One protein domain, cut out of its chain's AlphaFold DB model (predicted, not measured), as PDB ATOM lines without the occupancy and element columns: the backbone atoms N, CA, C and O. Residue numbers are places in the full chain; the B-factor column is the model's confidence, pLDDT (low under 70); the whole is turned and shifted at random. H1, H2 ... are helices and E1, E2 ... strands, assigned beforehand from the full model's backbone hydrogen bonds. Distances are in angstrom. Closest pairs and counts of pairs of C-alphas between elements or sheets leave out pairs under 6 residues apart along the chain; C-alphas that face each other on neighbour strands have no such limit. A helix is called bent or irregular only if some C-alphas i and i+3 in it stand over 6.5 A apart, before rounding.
ATOM      1  N   ILE A  34     371.006 459.171 446.893       79.75
ATOM      2  CA  ILE A  34     370.668 460.581 446.663       79.75
ATOM      3  C   ILE A  34     370.520 460.840 445.153       79.75
ATOM      4  O   ILE A  34     371.449 460.556 444.393       79.75
ATOM      5  N   PRO A  35     369.388 461.403 444.688       77.69
ATOM      6  CA  PRO A  35     369.246 461.888 443.316       77.69
ATOM      7  C   PRO A  35     370.181 463.072 443.051       77.69
ATOM      8  O   PRO A  35     370.217 464.023 443.833       77.69
ATOM      9  N   ILE A  36     370.918 463.050 441.939       75.62
ATOM     10  CA  ILE A  36     371.789 464.167 441.554       75.62
ATOM     11  C   ILE A  36     370.957 465.222 440.802       75.62
ATOM     12  O   ILE A  36     370.418 464.910 439.734       75.62
ATOM     13  N   PRO A  37     370.873 466.478 441.292       71.44
ATOM     14  CA  PRO A  37     370.107 467.538 440.637       71.44
ATOM     15  C   PRO A  37     370.537 467.754 439.180       71.44
ATOM     16  O   PRO A  37     371.728 467.836 438.883       71.44
ATOM     17  N   GLY A  38     369.565 467.864 438.272       68.25
ATOM     18  CA  GLY A  38     369.822 468.078 436.842       68.25
ATOM     19  C   GLY A  38     370.218 466.820 436.063       68.25
ATOM     20  O   GLY A  38     370.546 466.922 434.885       68.25
ATOM     21  N   THR A  39     370.168 465.639 436.685       66.44
ATOM     22  CA  THR A  39     370.398 464.358 436.006       66.44
ATOM     23  C   THR A  39     369.390 463.304 436.456       66.44
ATOM     24  O   THR A  39     368.788 463.414 437.519       66.44
ATOM     25  N   ASN A  40     369.221 462.255 435.659       74.31
ATOM     26  CA  ASN A  40     368.416 461.077 435.988       74.31
ATOM     27  C   ASN A  40     369.182 460.042 436.836       74.31
ATOM     28  O   ASN A  40     368.740 458.900 436.958       74.31
ATOM     29  N   PHE A  41     370.335 460.413 437.397       73.75
ATOM     30  CA  PHE A  41     371.212 459.489 438.100       73.75
ATOM     31  C   PHE A  41     371.075 459.584 439.616       73.75
ATOM     32  O   PHE A  41     370.844 460.655 440.186       73.75
ATOM     33  N   THR A  42     371.287 458.448 440.272       79.06
ATOM     34  CA  THR A  42     371.313 458.323 441.726       79.06
ATOM     35  C   THR A  42     372.700 457.901 442.195       79.06
ATOM     36  O   THR A  42     373.384 457.109 441.549       79.06
ATOM     37  N   CYS A  43     373.133 458.466 443.315       77.88
ATOM     38  CA  CYS A  43     374.480 458.308 443.840       77.88
ATOM     39  C   CYS A  43     374.403 458.138 445.354       77.88
ATOM     40  O   CYS A  43     373.599 458.804 446.005       77.88
ATOM     41  N   SER A  44     375.184 457.235 445.934       84.94
ATOM     42  CA  SER A  44     375.210 457.102 447.386       84.94
ATOM     43  C   SER A  44     375.960 458.265 448.037       84.94
ATOM     44  O   SER A  44     376.739 458.979 447.402       84.94
ATOM     45  N   ASN A  45     375.737 458.469 449.336       80.88
ATOM     46  CA  ASN A  45     376.468 459.484 450.097       80.88
ATOM     47  C   ASN A  45     377.998 459.337 449.987       80.88
ATOM     48  O   ASN A  45     378.697 460.345 449.887       80.88
ATOM     49  N   SER A  46     378.519 458.105 450.002       79.88
ATOM     50  CA  SER A  46     379.962 457.847 449.915       79.88
ATOM     51  C   SER A  46     380.511 458.183 448.524       79.88
ATOM     52  O   SER A  46     381.533 458.859 448.403       79.88
ATOM     53  N   GLU A  47     379.790 457.806 447.466       84.75
ATOM     54  CA  GLU A  47     380.118 458.150 446.082       84.75
ATOM     55  C   GLU A  47     380.146 459.677 445.874       84.75
ATOM     56  O   GLU A  47     381.079 460.213 445.272       84.75
ATOM     57  N   LEU A  48     379.180 460.408 446.442       85.00
ATOM     58  CA  LEU A  48     379.105 461.869 446.347       85.00
ATOM     59  C   LEU A  48     380.285 462.550 447.066       85.00
ATOM     60  O   LEU A  48     380.866 463.507 446.545       85.00
ATOM     61  N   GLN A  49     380.679 462.044 448.239       85.50
ATOM     62  CA  GLN A  49     381.873 462.521 448.949       85.50
ATOM     63  C   GLN A  49     383.149 462.278 448.136       85.50
ATOM     64  O   GLN A  49     383.958 463.198 447.978       85.50
ATOM     65  N   ASN A  50     383.295 461.090 447.547       84.44
ATOM     66  CA  ASN A  50     384.424 460.772 446.674       84.44
ATOM     67  C   ASN A  50     384.478 461.709 445.460       84.44
ATOM     68  O   ASN A  50     385.537 462.243 445.139       84.44
ATOM     69  N   LEU A  51     383.340 461.993 444.822       85.25
ATOM     70  CA  LEU A  51     383.285 462.912 443.683       85.25
ATOM     71  C   LEU A  51     383.609 464.357 444.073       85.25
ATOM     72  O   LEU A  51     384.206 465.074 443.272       85.25
ATOM     73  N   ARG A  52     383.250 464.808 445.281       87.44
ATOM     74  CA  ARG A  52     383.676 466.124 445.798       87.44
ATOM     75  C   ARG A  52     385.181 466.192 446.033       87.44
ATOM     76  O   ARG A  52     385.777 467.232 445.778       87.44
ATOM     77  N   SER A  53     385.807 465.096 446.463       84.44
ATOM     78  CA  SER A  53     387.260 465.066 446.681       84.44
ATOM     79  C   SER A  53     388.074 465.355 445.409       84.44
ATOM     80  O   SER A  53     389.174 465.895 445.508       84.44
ATOM     81  N   LEU A  54     387.520 465.084 444.215       83.81
ATOM     82  CA  LEU A  54     388.162 465.410 442.936       83.81
ATOM     83  C   LEU A  54     388.272 466.918 442.695       83.81
ATOM     84  O   LEU A  54     389.282 467.365 442.162       83.81
ATOM     85  N   ASP A  55     387.276 467.700 443.115       84.06
ATOM     86  CA  ASP A  55     387.296 469.159 442.933       84.06
ATOM     87  C   ASP A  55     388.450 469.790 443.723       84.06
ATOM     88  O   ASP A  55     389.066 470.749 443.277       84.06
ATOM     89  N   VAL A  56     388.773 469.211 444.883       81.62
ATOM     90  CA  VAL A  56     389.857 469.658 445.772       81.62
ATOM     91  C   VAL A  56     391.239 469.263 445.238       81.62
ATOM     92  O   VAL A  56     392.236 469.915 445.531       81.62
ATOM     93  N   ALA A  57     391.333 468.179 444.468       76.81
ATOM     94  CA  ALA A  57     392.607 467.598 444.046       76.81
ATOM     95  C   ALA A  57     393.231 468.282 442.811       76.81
ATOM     96  O   ALA A  57     394.318 467.914 442.369       76.81
ATOM     97  N   PHE A  58     392.552 469.267 442.240       64.94
ATOM     98  CA  PHE A  58     392.836 469.795 440.912       64.94
ATOM     99  C   PHE A  58     393.997 470.793 440.809       64.94
ATOM    100  O   PHE A  58     394.523 471.013 439.720       64.94
ATOM    101  N   ASP A  59     394.421 471.386 441.921       72.88
ATOM    102  CA  ASP A  59     395.364 472.514 441.939       72.88
ATOM    103  C   ASP A  59     396.856 472.097 441.820       72.88
ATOM    104  O   ASP A  59     397.700 472.580 442.571       72.88
ATOM    105  N   GLY A  60     397.227 471.175 440.919       59.91
ATOM    106  CA  GLY A  60     398.629 470.726 440.739       59.91
ATOM    107  C   GLY A  60     399.041 470.415 439.291       59.91
ATOM    108  O   GLY A  60     398.175 470.287 438.436       59.91
ATOM    109  N   ASP A  61     400.350 470.289 439.029       63.47
ATOM    110  CA  ASP A  61     400.977 470.189 437.688       63.47
ATOM    111  C   ASP A  61     400.691 468.891 436.873       63.47
ATOM    112  O   ASP A  61     400.186 467.896 437.397       63.47
ATOM    113  N   GLU A  62     401.029 468.950 435.571       48.03
ATOM    114  CA  GLU A  62     400.604 468.131 434.406       48.03
ATOM    115  C   GLU A  62     401.347 466.780 434.190       48.03
ATOM    116  O   GLU A  62     402.539 466.668 434.478       48.03
ATOM    117  N   LEU A  63     400.662 465.751 433.641       55.62
ATOM    118  CA  LEU A  63     401.204 464.407 433.320       55.62
ATOM    119  C   LEU A  63     400.634 463.799 432.007       55.62
ATOM    120  O   LEU A  63     399.495 464.072 431.632       55.62
ATOM    121  N   GLY A  79     403.081 435.062 446.656       69.31
ATOM    122  CA  GLY A  79     402.750 435.769 447.902       69.31
ATOM    123  C   GLY A  79     402.744 434.906 449.173       69.31
ATOM    124  O   GLY A  79     402.589 435.447 450.267       69.31
ATOM    125  N   ARG A  80     402.887 433.577 449.046       71.12
ATOM    126  CA  ARG A  80     402.817 432.621 450.169       71.12
ATOM    127  C   ARG A  80     404.027 432.662 451.099       71.12
ATOM    128  O   ARG A  80     403.898 432.308 452.264       71.12
ATOM    129  N   ASN A  81     405.188 433.059 450.585       81.31
ATOM    130  CA  ASN A  81     406.385 433.225 451.395       81.31
ATOM    131  C   ASN A  81     406.463 434.680 451.888       81.31
ATOM    132  O   ASN A  81     406.522 435.612 451.081       81.31
ATOM    133  N   GLU A  82     406.476 434.860 453.210       81.75
ATOM    134  CA  GLU A  82     406.576 436.168 453.868       81.75
ATOM    135  C   GLU A  82     407.820 436.953 453.419       81.75
ATOM    136  O   GLU A  82     407.745 438.171 453.227       81.75
ATOM    137  N   ASP A  83     408.924 436.263 453.121       85.25
ATOM    138  CA  ASP A  83     410.165 436.879 452.644       85.25
ATOM    139  C   ASP A  83     409.998 437.579 451.291       85.25
ATOM    140  O   ASP A  83     410.751 438.510 450.980       85.25
ATOM    141  N   PHE A  84     409.014 437.161 450.484       83.19
ATOM    142  CA  PHE A  84     408.760 437.731 449.163       83.19
ATOM    143  C   PHE A  84     407.740 438.871 449.167       83.19
ATOM    144  O   PHE A  84     407.772 439.702 448.257       83.19
ATOM    145  N   LYS A  85     406.893 439.002 450.198       81.94
ATOM    146  CA  LYS A  85     405.875 440.070 450.263       81.94
ATOM    147  C   LYS A  85     406.472 441.472 450.147       81.94
ATOM    148  O   LYS A  85     405.884 442.342 449.507       81.94
ATOM    149  N   LYS A  86     407.677 441.678 450.689       85.50
ATOM    150  CA  LYS A  86     408.406 442.956 450.608       85.50
ATOM    151  C   LYS A  86     408.713 443.415 449.178       85.50
ATOM    152  O   LYS A  86     408.915 444.606 448.969       85.50
ATOM    153  N   TYR A  87     408.765 442.502 448.206       84.62
ATOM    154  CA  TYR A  87     409.020 442.834 446.799       84.62
ATOM    155  C   TYR A  87     407.754 443.240 446.043       84.62
ATOM    156  O   TYR A  87     407.843 443.897 445.012       84.62
ATOM    157  N   PHE A  88     406.583 442.880 446.571       83.69
ATOM    158  CA  PHE A  88     405.281 443.195 445.988       83.69
ATOM    159  C   PHE A  88     404.614 444.409 446.638       83.69
ATOM    160  O   PHE A  88     403.594 444.886 446.148       83.69
ATOM    161  N   LYS A  89     405.182 444.917 447.738       85.88
ATOM    162  CA  LYS A  89     404.748 446.158 448.373       85.88
ATOM    163  C   LYS A  89     405.469 447.351 447.722       85.88
ATOM    164  O   LYS A  89     406.702 447.351 447.673       85.88
ATOM    165  N   PRO A  90     404.743 448.381 447.256       88.69
ATOM    166  CA  PRO A  90     405.348 449.608 446.768       88.69
ATOM    167  C   PRO A  90     406.248 450.230 447.832       88.69
ATOM    168  O   PRO A  90     405.924 450.222 449.017       88.69
ATOM    169  N   LYS A  91     407.388 450.777 447.411       88.06
ATOM    170  CA  LYS A  91     408.332 451.425 448.337       88.06
ATOM    171  C   LYS A  91     408.096 452.923 448.493       88.06
ATOM    172  O   LYS A  91     408.498 453.485 449.501       88.06
ATOM    173  N   VAL A  92     407.501 453.559 447.482       85.56
ATOM    174  CA  VAL A  92     407.392 455.024 447.402       85.56
ATOM    175  C   VAL A  92     405.967 455.436 447.055       85.56
ATOM    176  O   VAL A  92     405.323 456.110 447.849       85.56
ATOM    177  N   ILE A  93     405.453 454.997 445.902       85.38
ATOM    178  CA  ILE A  93     404.105 455.343 445.441       85.38
ATOM    179  C   ILE A  93     403.327 454.071 445.130       85.38
ATOM    180  O   ILE A  93     403.803 453.228 444.369       85.38
ATOM    181  N   SER A  94     402.123 453.942 445.689       88.88
ATOM    182  CA  SER A  94     401.176 452.912 445.266       88.88
ATOM    183  C   SER A  94     400.339 453.409 444.092       88.88
ATOM    184  O   SER A  94     399.688 454.451 444.158       88.88
ATOM    185  N   ILE A  95     400.341 452.654 442.997       82.44
ATOM    186  CA  ILE A  95     399.520 452.942 441.820       82.44
ATOM    187  C   ILE A  95     398.431 451.874 441.739       82.44
ATOM    188  O   ILE A  95     398.696 450.685 441.912       82.44
ATOM    189  N   GLY A  96     397.192 452.304 441.495       80.06
ATOM    190  CA  GLY A  96     396.041 451.412 441.384       80.06
ATOM    191  C   GLY A  96     395.410 450.993 442.724       80.06
ATOM    192  O   GLY A  96     395.759 451.528 443.784       80.06
ATOM    193  N   PRO A  97     394.443 450.057 442.679       81.12
ATOM    194  CA  PRO A  97     393.590 449.719 443.819       81.12
ATOM    195  C   PRO A  97     394.215 448.715 444.802       81.12
ATOM    196  O   PRO A  97     393.712 448.571 445.910       81.12
ATOM    197  N   LEU A  98     395.309 448.031 444.434       83.75
ATOM    198  CA  LEU A  98     395.855 446.906 445.215       83.75
ATOM    199  C   LEU A  98     396.305 447.274 446.638       83.75
ATOM    200  O   LEU A  98     396.272 446.426 447.523       83.75
ATOM    201  N   HIS A  99     396.717 448.521 446.860       84.50
ATOM    202  CA  HIS A  99     397.162 449.013 448.170       84.50
ATOM    203  C   HIS A  99     396.275 450.143 448.699       84.50
ATOM    204  O   HIS A  99     396.747 451.002 449.444       84.50
ATOM    205  N   HIS A 100     395.013 450.178 448.269       85.06
ATOM    206  CA  HIS A 100     394.071 451.180 448.742       85.06
ATOM    207  C   HIS A 100     393.832 451.041 450.251       85.06
ATOM    208  O   HIS A 100     393.673 449.934 450.764       85.06
ATOM    209  N   GLY A 101     393.833 452.174 450.957       83.81
ATOM    210  CA  GLY A 101     393.609 452.235 452.404       83.81
ATOM    211  C   GLY A 101     394.820 451.901 453.285       83.81
ATOM    212  O   GLY A 101     394.699 451.995 454.503       83.81
ATOM    213  N   ASP A 102     395.987 451.555 452.722       88.44
ATOM    214  CA  ASP A 102     397.218 451.395 453.515       88.44
ATOM    215  C   ASP A 102     397.745 452.786 453.944       88.44
ATOM    216  O   ASP A 102     398.100 453.597 453.078       88.44
ATOM    217  N   PRO A 103     397.846 453.079 455.259       88.94
ATOM    218  CA  PRO A 103     398.327 454.368 455.757       88.94
ATOM    219  C   PRO A 103     399.736 454.733 455.276       88.94
ATOM    220  O   PRO A 103     400.057 455.916 455.165       88.94
ATOM    221  N   ALA A 104     400.569 453.739 454.944       89.81
ATOM    222  CA  ALA A 104     401.908 453.961 454.406       89.81
ATOM    223  C   ALA A 104     401.897 454.667 453.037       89.81
ATOM    224  O   ALA A 104     402.920 455.209 452.623       89.81
ATOM    225  N   PHE A 105     400.758 454.677 452.336       90.06
ATOM    226  CA  PHE A 105     400.614 455.248 450.998       90.06
ATOM    227  C   PHE A 105     399.594 456.389 450.930       90.06
ATOM    228  O   PHE A 105     399.046 456.654 449.862       90.06
ATOM    229  N   LEU A 106     399.359 457.104 452.035       90.56
ATOM    230  CA  LEU A 106     398.408 458.223 452.070       90.56
ATOM    231  C   LEU A 106     398.696 459.289 450.995       90.56
ATOM    232  O   LEU A 106     397.779 459.772 450.335       90.56
ATOM    233  N   GLU A 107     399.967 459.623 450.763       88.94
ATOM    234  CA  GLU A 107     400.348 460.565 449.700       88.94
ATOM    235  C   GLU A 107     400.065 460.013 448.297       88.94
ATOM    236  O   GLU A 107     399.711 460.761 447.389       88.94
ATOM    237  N   SER A 108     400.141 458.691 448.124       90.12
ATOM    238  CA  SER A 108     399.752 458.048 446.864       90.12
ATOM    239  C   SER A 108     398.242 458.099 446.647       90.12
ATOM    240  O   SER A 108     397.807 458.323 445.525       90.12
ATOM    241  N   GLU A 109     397.435 457.935 447.698       89.62
ATOM    242  CA  GLU A 109     395.976 458.109 447.615       89.62
ATOM    243  C   GLU A 109     395.610 459.537 447.196       89.62
ATOM    244  O   GLU A 109     394.825 459.729 446.267       89.62
ATOM    245  N   LYS A 110     396.258 460.547 447.791       89.25
ATOM    246  CA  LYS A 110     396.097 461.943 447.358       89.25
ATOM    247  C   LYS A 110     396.490 462.115 445.891       89.25
ATOM    248  O   LYS A 110     395.748 462.735 445.138       89.25
ATOM    249  N   LEU A 111     397.620 461.545 445.467       89.56
ATOM    250  CA  LEU A 111     398.075 461.612 444.077       89.56
ATOM    251  C   LEU A 111     397.074 460.974 443.099       89.56
ATOM    252  O   LEU A 111     396.797 461.565 442.060       89.56
ATOM    253  N   LYS A 112     396.485 459.817 443.434       89.12
ATOM    254  CA  LYS A 112     395.440 459.170 442.616       89.12
ATOM    255  C   LYS A 112     394.246 460.099 442.394       89.12
ATOM    256  O   LYS A 112     393.754 460.185 441.271       89.12
ATOM    257  N   LEU A 113     393.815 460.824 443.430       89.50
ATOM    258  CA  LEU A 113     392.733 461.806 443.307       89.50
ATOM    259  C   LEU A 113     393.110 462.957 442.367       89.50
ATOM    260  O   LEU A 113     392.302 463.321 441.517       89.50
ATOM    261  N   LYS A 114     394.344 463.480 442.458       90.56
ATOM    262  CA  LYS A 114     394.827 464.540 441.551       90.56
ATOM    263  C   LYS A 114     394.828 464.072 440.097       90.56
ATOM    264  O   LYS A 114     394.326 464.768 439.219       90.56
ATOM    265  N   LEU A 115     395.334 462.861 439.856       87.94
ATOM    266  CA  LEU A 115     395.353 462.232 438.532       87.94
ATOM    267  C   LEU A 115     393.942 462.064 437.958       87.94
ATOM    268  O   LEU A 115     393.700 462.405 436.803       87.94
ATOM    269  N   ALA A 116     392.998 461.574 438.766       88.81
ATOM    270  CA  ALA A 116     391.611 461.413 438.343       88.81
ATOM    271  C   ALA A 116     390.945 462.764 438.033       88.81
ATOM    272  O   ALA A 116     390.253 462.882 437.023       88.81
ATOM    273  N   ALA A 117     391.183 463.793 438.850       90.19
ATOM    274  CA  ALA A 117     390.647 465.134 438.623       90.19
ATOM    275  C   ALA A 117     391.163 465.739 437.305       90.19
ATOM    276  O   ALA A 117     390.374 466.251 436.505       90.19
ATOM    277  N   HIS A 118     392.464 465.603 437.037       88.50
ATOM    278  CA  HIS A 118     393.071 466.012 435.767       88.50
ATOM    279  C   HIS A 118     392.493 465.268 434.574       88.50
ATOM    280  O   HIS A 118     392.140 465.898 433.579       88.50
ATOM    281  N   PHE A 119     392.329 463.949 434.685       88.31
ATOM    282  CA  PHE A 119     391.703 463.149 433.640       88.31
ATOM    283  C   PHE A 119     390.300 463.668 433.299       88.31
ATOM    284  O   PHE A 119     390.018 463.915 432.129       88.31
ATOM    285  N   VAL A 120     389.453 463.905 434.311       89.62
ATOM    286  CA  VAL A 120     388.087 464.419 434.109       89.62
ATOM    287  C   VAL A 120     388.086 465.787 433.417       89.62
ATOM    288  O   VAL A 120     387.301 465.988 432.489       89.62
ATOM    289  N   LYS A 121     388.973 466.717 433.807       87.75
ATOM    290  CA  LYS A 121     389.108 468.004 433.097       87.75
ATOM    291  C   LYS A 121     389.562 467.823 431.666       87.75
ATOM    292  O   LYS A 121     388.986 468.451 430.784       87.75
ATOM    293  N   ASN A 122     390.582 467.003 431.444       90.44
ATOM    294  CA  ASN A 122     391.184 466.850 430.128       90.44
ATOM    295  C   ASN A 122     390.179 466.301 429.106       90.44
ATOM    296  O   ASN A 122     390.144 466.757 427.968       90.44
ATOM    297  N   ILE A 123     389.316 465.370 429.519       91.25
ATOM    298  CA  ILE A 123     388.266 464.842 428.636       91.25
ATOM    299  C   ILE A 123     387.055 465.781 428.499       91.25
ATOM    300  O   ILE A 123     386.210 465.550 427.640       91.25
ATOM    301  N   GLY A 124     386.933 466.810 429.347       90.44
ATOM    302  CA  GLY A 124     385.847 467.794 429.296       90.44
ATOM    303  C   GLY A 124     384.456 467.244 429.636       90.44
ATOM    304  O   GLY A 124     383.450 467.842 429.257       90.44
ATOM    305  N   VAL A 125     384.370 466.106 430.332       89.81
ATOM    306  CA  VAL A 125     383.099 465.445 430.676       89.81
ATOM    307  C   VAL A 125     382.724 465.744 432.124       89.81
ATOM    308  O   VAL A 125     383.565 465.760 433.020       89.81
ATOM    309  N   HIS A 126     381.431 465.934 432.386       90.12
ATOM    310  CA  HIS A 126     380.932 466.101 433.748       90.12
ATOM    311  C   HIS A 126     381.204 464.845 434.594       90.12
ATOM    312  O   HIS A 126     380.764 463.748 434.240       90.12
ATOM    313  N   LYS A 127     381.876 465.003 435.744       89.94
ATOM    314  CA  LYS A 127     382.334 463.888 436.599       89.94
ATOM    315  C   LYS A 127     381.246 462.878 436.961       89.94
ATOM    316  O   LYS A 127     381.502 461.680 436.978       89.94
ATOM    317  N   TYR A 128     380.023 463.349 437.200       89.38
ATOM    318  CA  TYR A 128     378.901 462.474 437.526       89.38
ATOM    319  C   TYR A 128     378.471 461.645 436.311       89.38
ATOM    320  O   TYR A 128     378.211 460.458 436.446       89.38
ATOM    321  N   SER A 129     378.448 462.236 435.111       90.44
ATOM    322  CA  SER A 129     378.131 461.491 433.886       90.44
ATOM    323  C   SER A 129     379.188 460.423 433.605       90.44
ATOM    324  O   SER A 129     378.829 459.278 433.349       90.44
ATOM    325  N   LEU A 130     380.472 460.770 433.736       91.62
ATOM    326  CA  LEU A 130     381.569 459.812 433.596       91.62
ATOM    327  C   LEU A 130     381.436 458.651 434.594       91.62
ATOM    328  O   LEU A 130     381.501 457.489 434.200       91.62
ATOM    329  N   TYR A 131     381.216 458.970 435.872       90.62
ATOM    330  CA  TYR A 131     381.075 457.978 436.934       90.62
ATOM    331  C   TYR A 131     379.913 457.013 436.678       90.62
ATOM    332  O   TYR A 131     380.081 455.796 436.761       90.62
ATOM    333  N   ASN A 132     378.746 457.543 436.307       89.19
ATOM    334  CA  ASN A 132     377.568 456.724 436.041       89.19
ATOM    335  C   ASN A 132     377.755 455.831 434.816       89.19
ATOM    336  O   ASN A 132     377.407 454.656 434.883       89.19
ATOM    337  N   ASN A 133     378.377 456.339 433.748       91.12
ATOM    338  CA  ASN A 133     378.706 455.523 432.580       91.12
ATOM    339  C   ASN A 133     379.613 454.347 432.972       91.12
ATOM    340  O   ASN A 133     379.317 453.205 432.637       91.12
ATOM    341  N   MET A 134     380.673 454.596 433.752       90.75
ATOM    342  CA  MET A 134     381.551 453.526 434.246       90.75
ATOM    343  C   MET A 134     380.791 452.504 435.098       90.75
ATOM    344  O   MET A 134     381.005 451.302 434.951       90.75
ATOM    345  N   LYS A 135     379.889 452.965 435.972       89.44
ATOM    346  CA  LYS A 135     379.054 452.097 436.812       89.44
ATOM    347  C   LYS A 135     378.147 451.201 435.965       89.44
ATOM    348  O   LYS A 135     378.107 449.997 436.198       89.44
ATOM    349  N   THR A 136     377.493 451.763 434.947       90.62
ATOM    350  CA  THR A 136     376.657 451.010 434.000       90.62
ATOM    351  C   THR A 136     377.455 449.943 433.253       90.62
ATOM    352  O   THR A 136     377.012 448.796 433.202       90.62
ATOM    353  N   GLU A 137     378.640 450.276 432.734       92.25
ATOM    354  CA  GLU A 137     379.508 449.309 432.045       92.25
ATOM    355  C   GLU A 137     379.958 448.177 432.985       92.25
ATOM    356  O   GLU A 137     379.848 446.998 432.645       92.25
ATOM    357  N   ILE A 138     380.394 448.507 434.208       89.06
ATOM    358  CA  ILE A 138     380.794 447.520 435.227       89.06
ATOM    359  C   ILE A 138     379.640 446.576 435.572       89.06
ATOM    360  O   ILE A 138     379.836 445.363 435.672       89.06
TER     361      ILE A 138
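AT A GLANCE: This is residues 34 to 63 and 79 to 138 of the 144 residues of an uncharacterized protein of Gossypium arboreum (UniProt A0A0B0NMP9). The long helix H3 forms the backbone of a loose, elongated model, with H1 and H4 both set about perpendicular to it, H1 meeting it through residues 53 to 55 and H4 turning off after its last residues. Away from these, H2 sits at the far end of a long loop, where residues 80 to 86 stick out. The 90 printed residues hold, in chain order, E1, H1, H2, H3 and H4; the class is mostly helix. The radius of gyration of the C-alphas is 16.2 A, and the spans are 53 by 31 by 21 A.

IN THESE COORDINATES: H3, residues 103 to 123, is 30.8 A long and irregular, C-alphas 104 and 107 being 8.3 A apart. H1 is residues 45 to 56, 17.4 A, and H4 residues 127 to 138, 16.5 A, ending at C-alpha 138 (380.794, 447.520, 435.227). H2, residues 82 to 88, 10.6 A, is irregular, but only just: C-alphas 83 and 86 are 6.6 A apart. E1, residues 42 to 44, 7.0 A, begins at C-alpha 42 (371.313, 458.323, 441.726).

HOW THE PARTS SIT: H3 touches H1, with residues 113 to 117 alone, about perpendicular at 77 degrees; the closest C-alphas, of Leu 54 and Ala 117, are 5.0 A apart. H3 and H4 are close but not clearly touching, the closest C-alphas, of Val 120 and Lys 127, being 6.3 A apart. H2 and H3 are apart. E1 pairs with no named strand; residues 34 to 35 pair antiparallel with 42 to 43. In H4 every O i to N i+4 pair is within hydrogen-bond range, against 5 of 8 in H1, 15 of 17 in H3 and 0 of 3 in H2, where 3 of 4 O i to N i+3 pairs are.

THE WHOLE: The farthest C-alphas, of Gly 38 and Asp 83, are 53.4 A apart. Residues 64 to 78 are not printed; C-alphas 63 and 79 are 32.2 A apart. The link from H2 to H3 is long. Confidence is under 70 at residues 38 to 39, 58, 60 to 63 and 79.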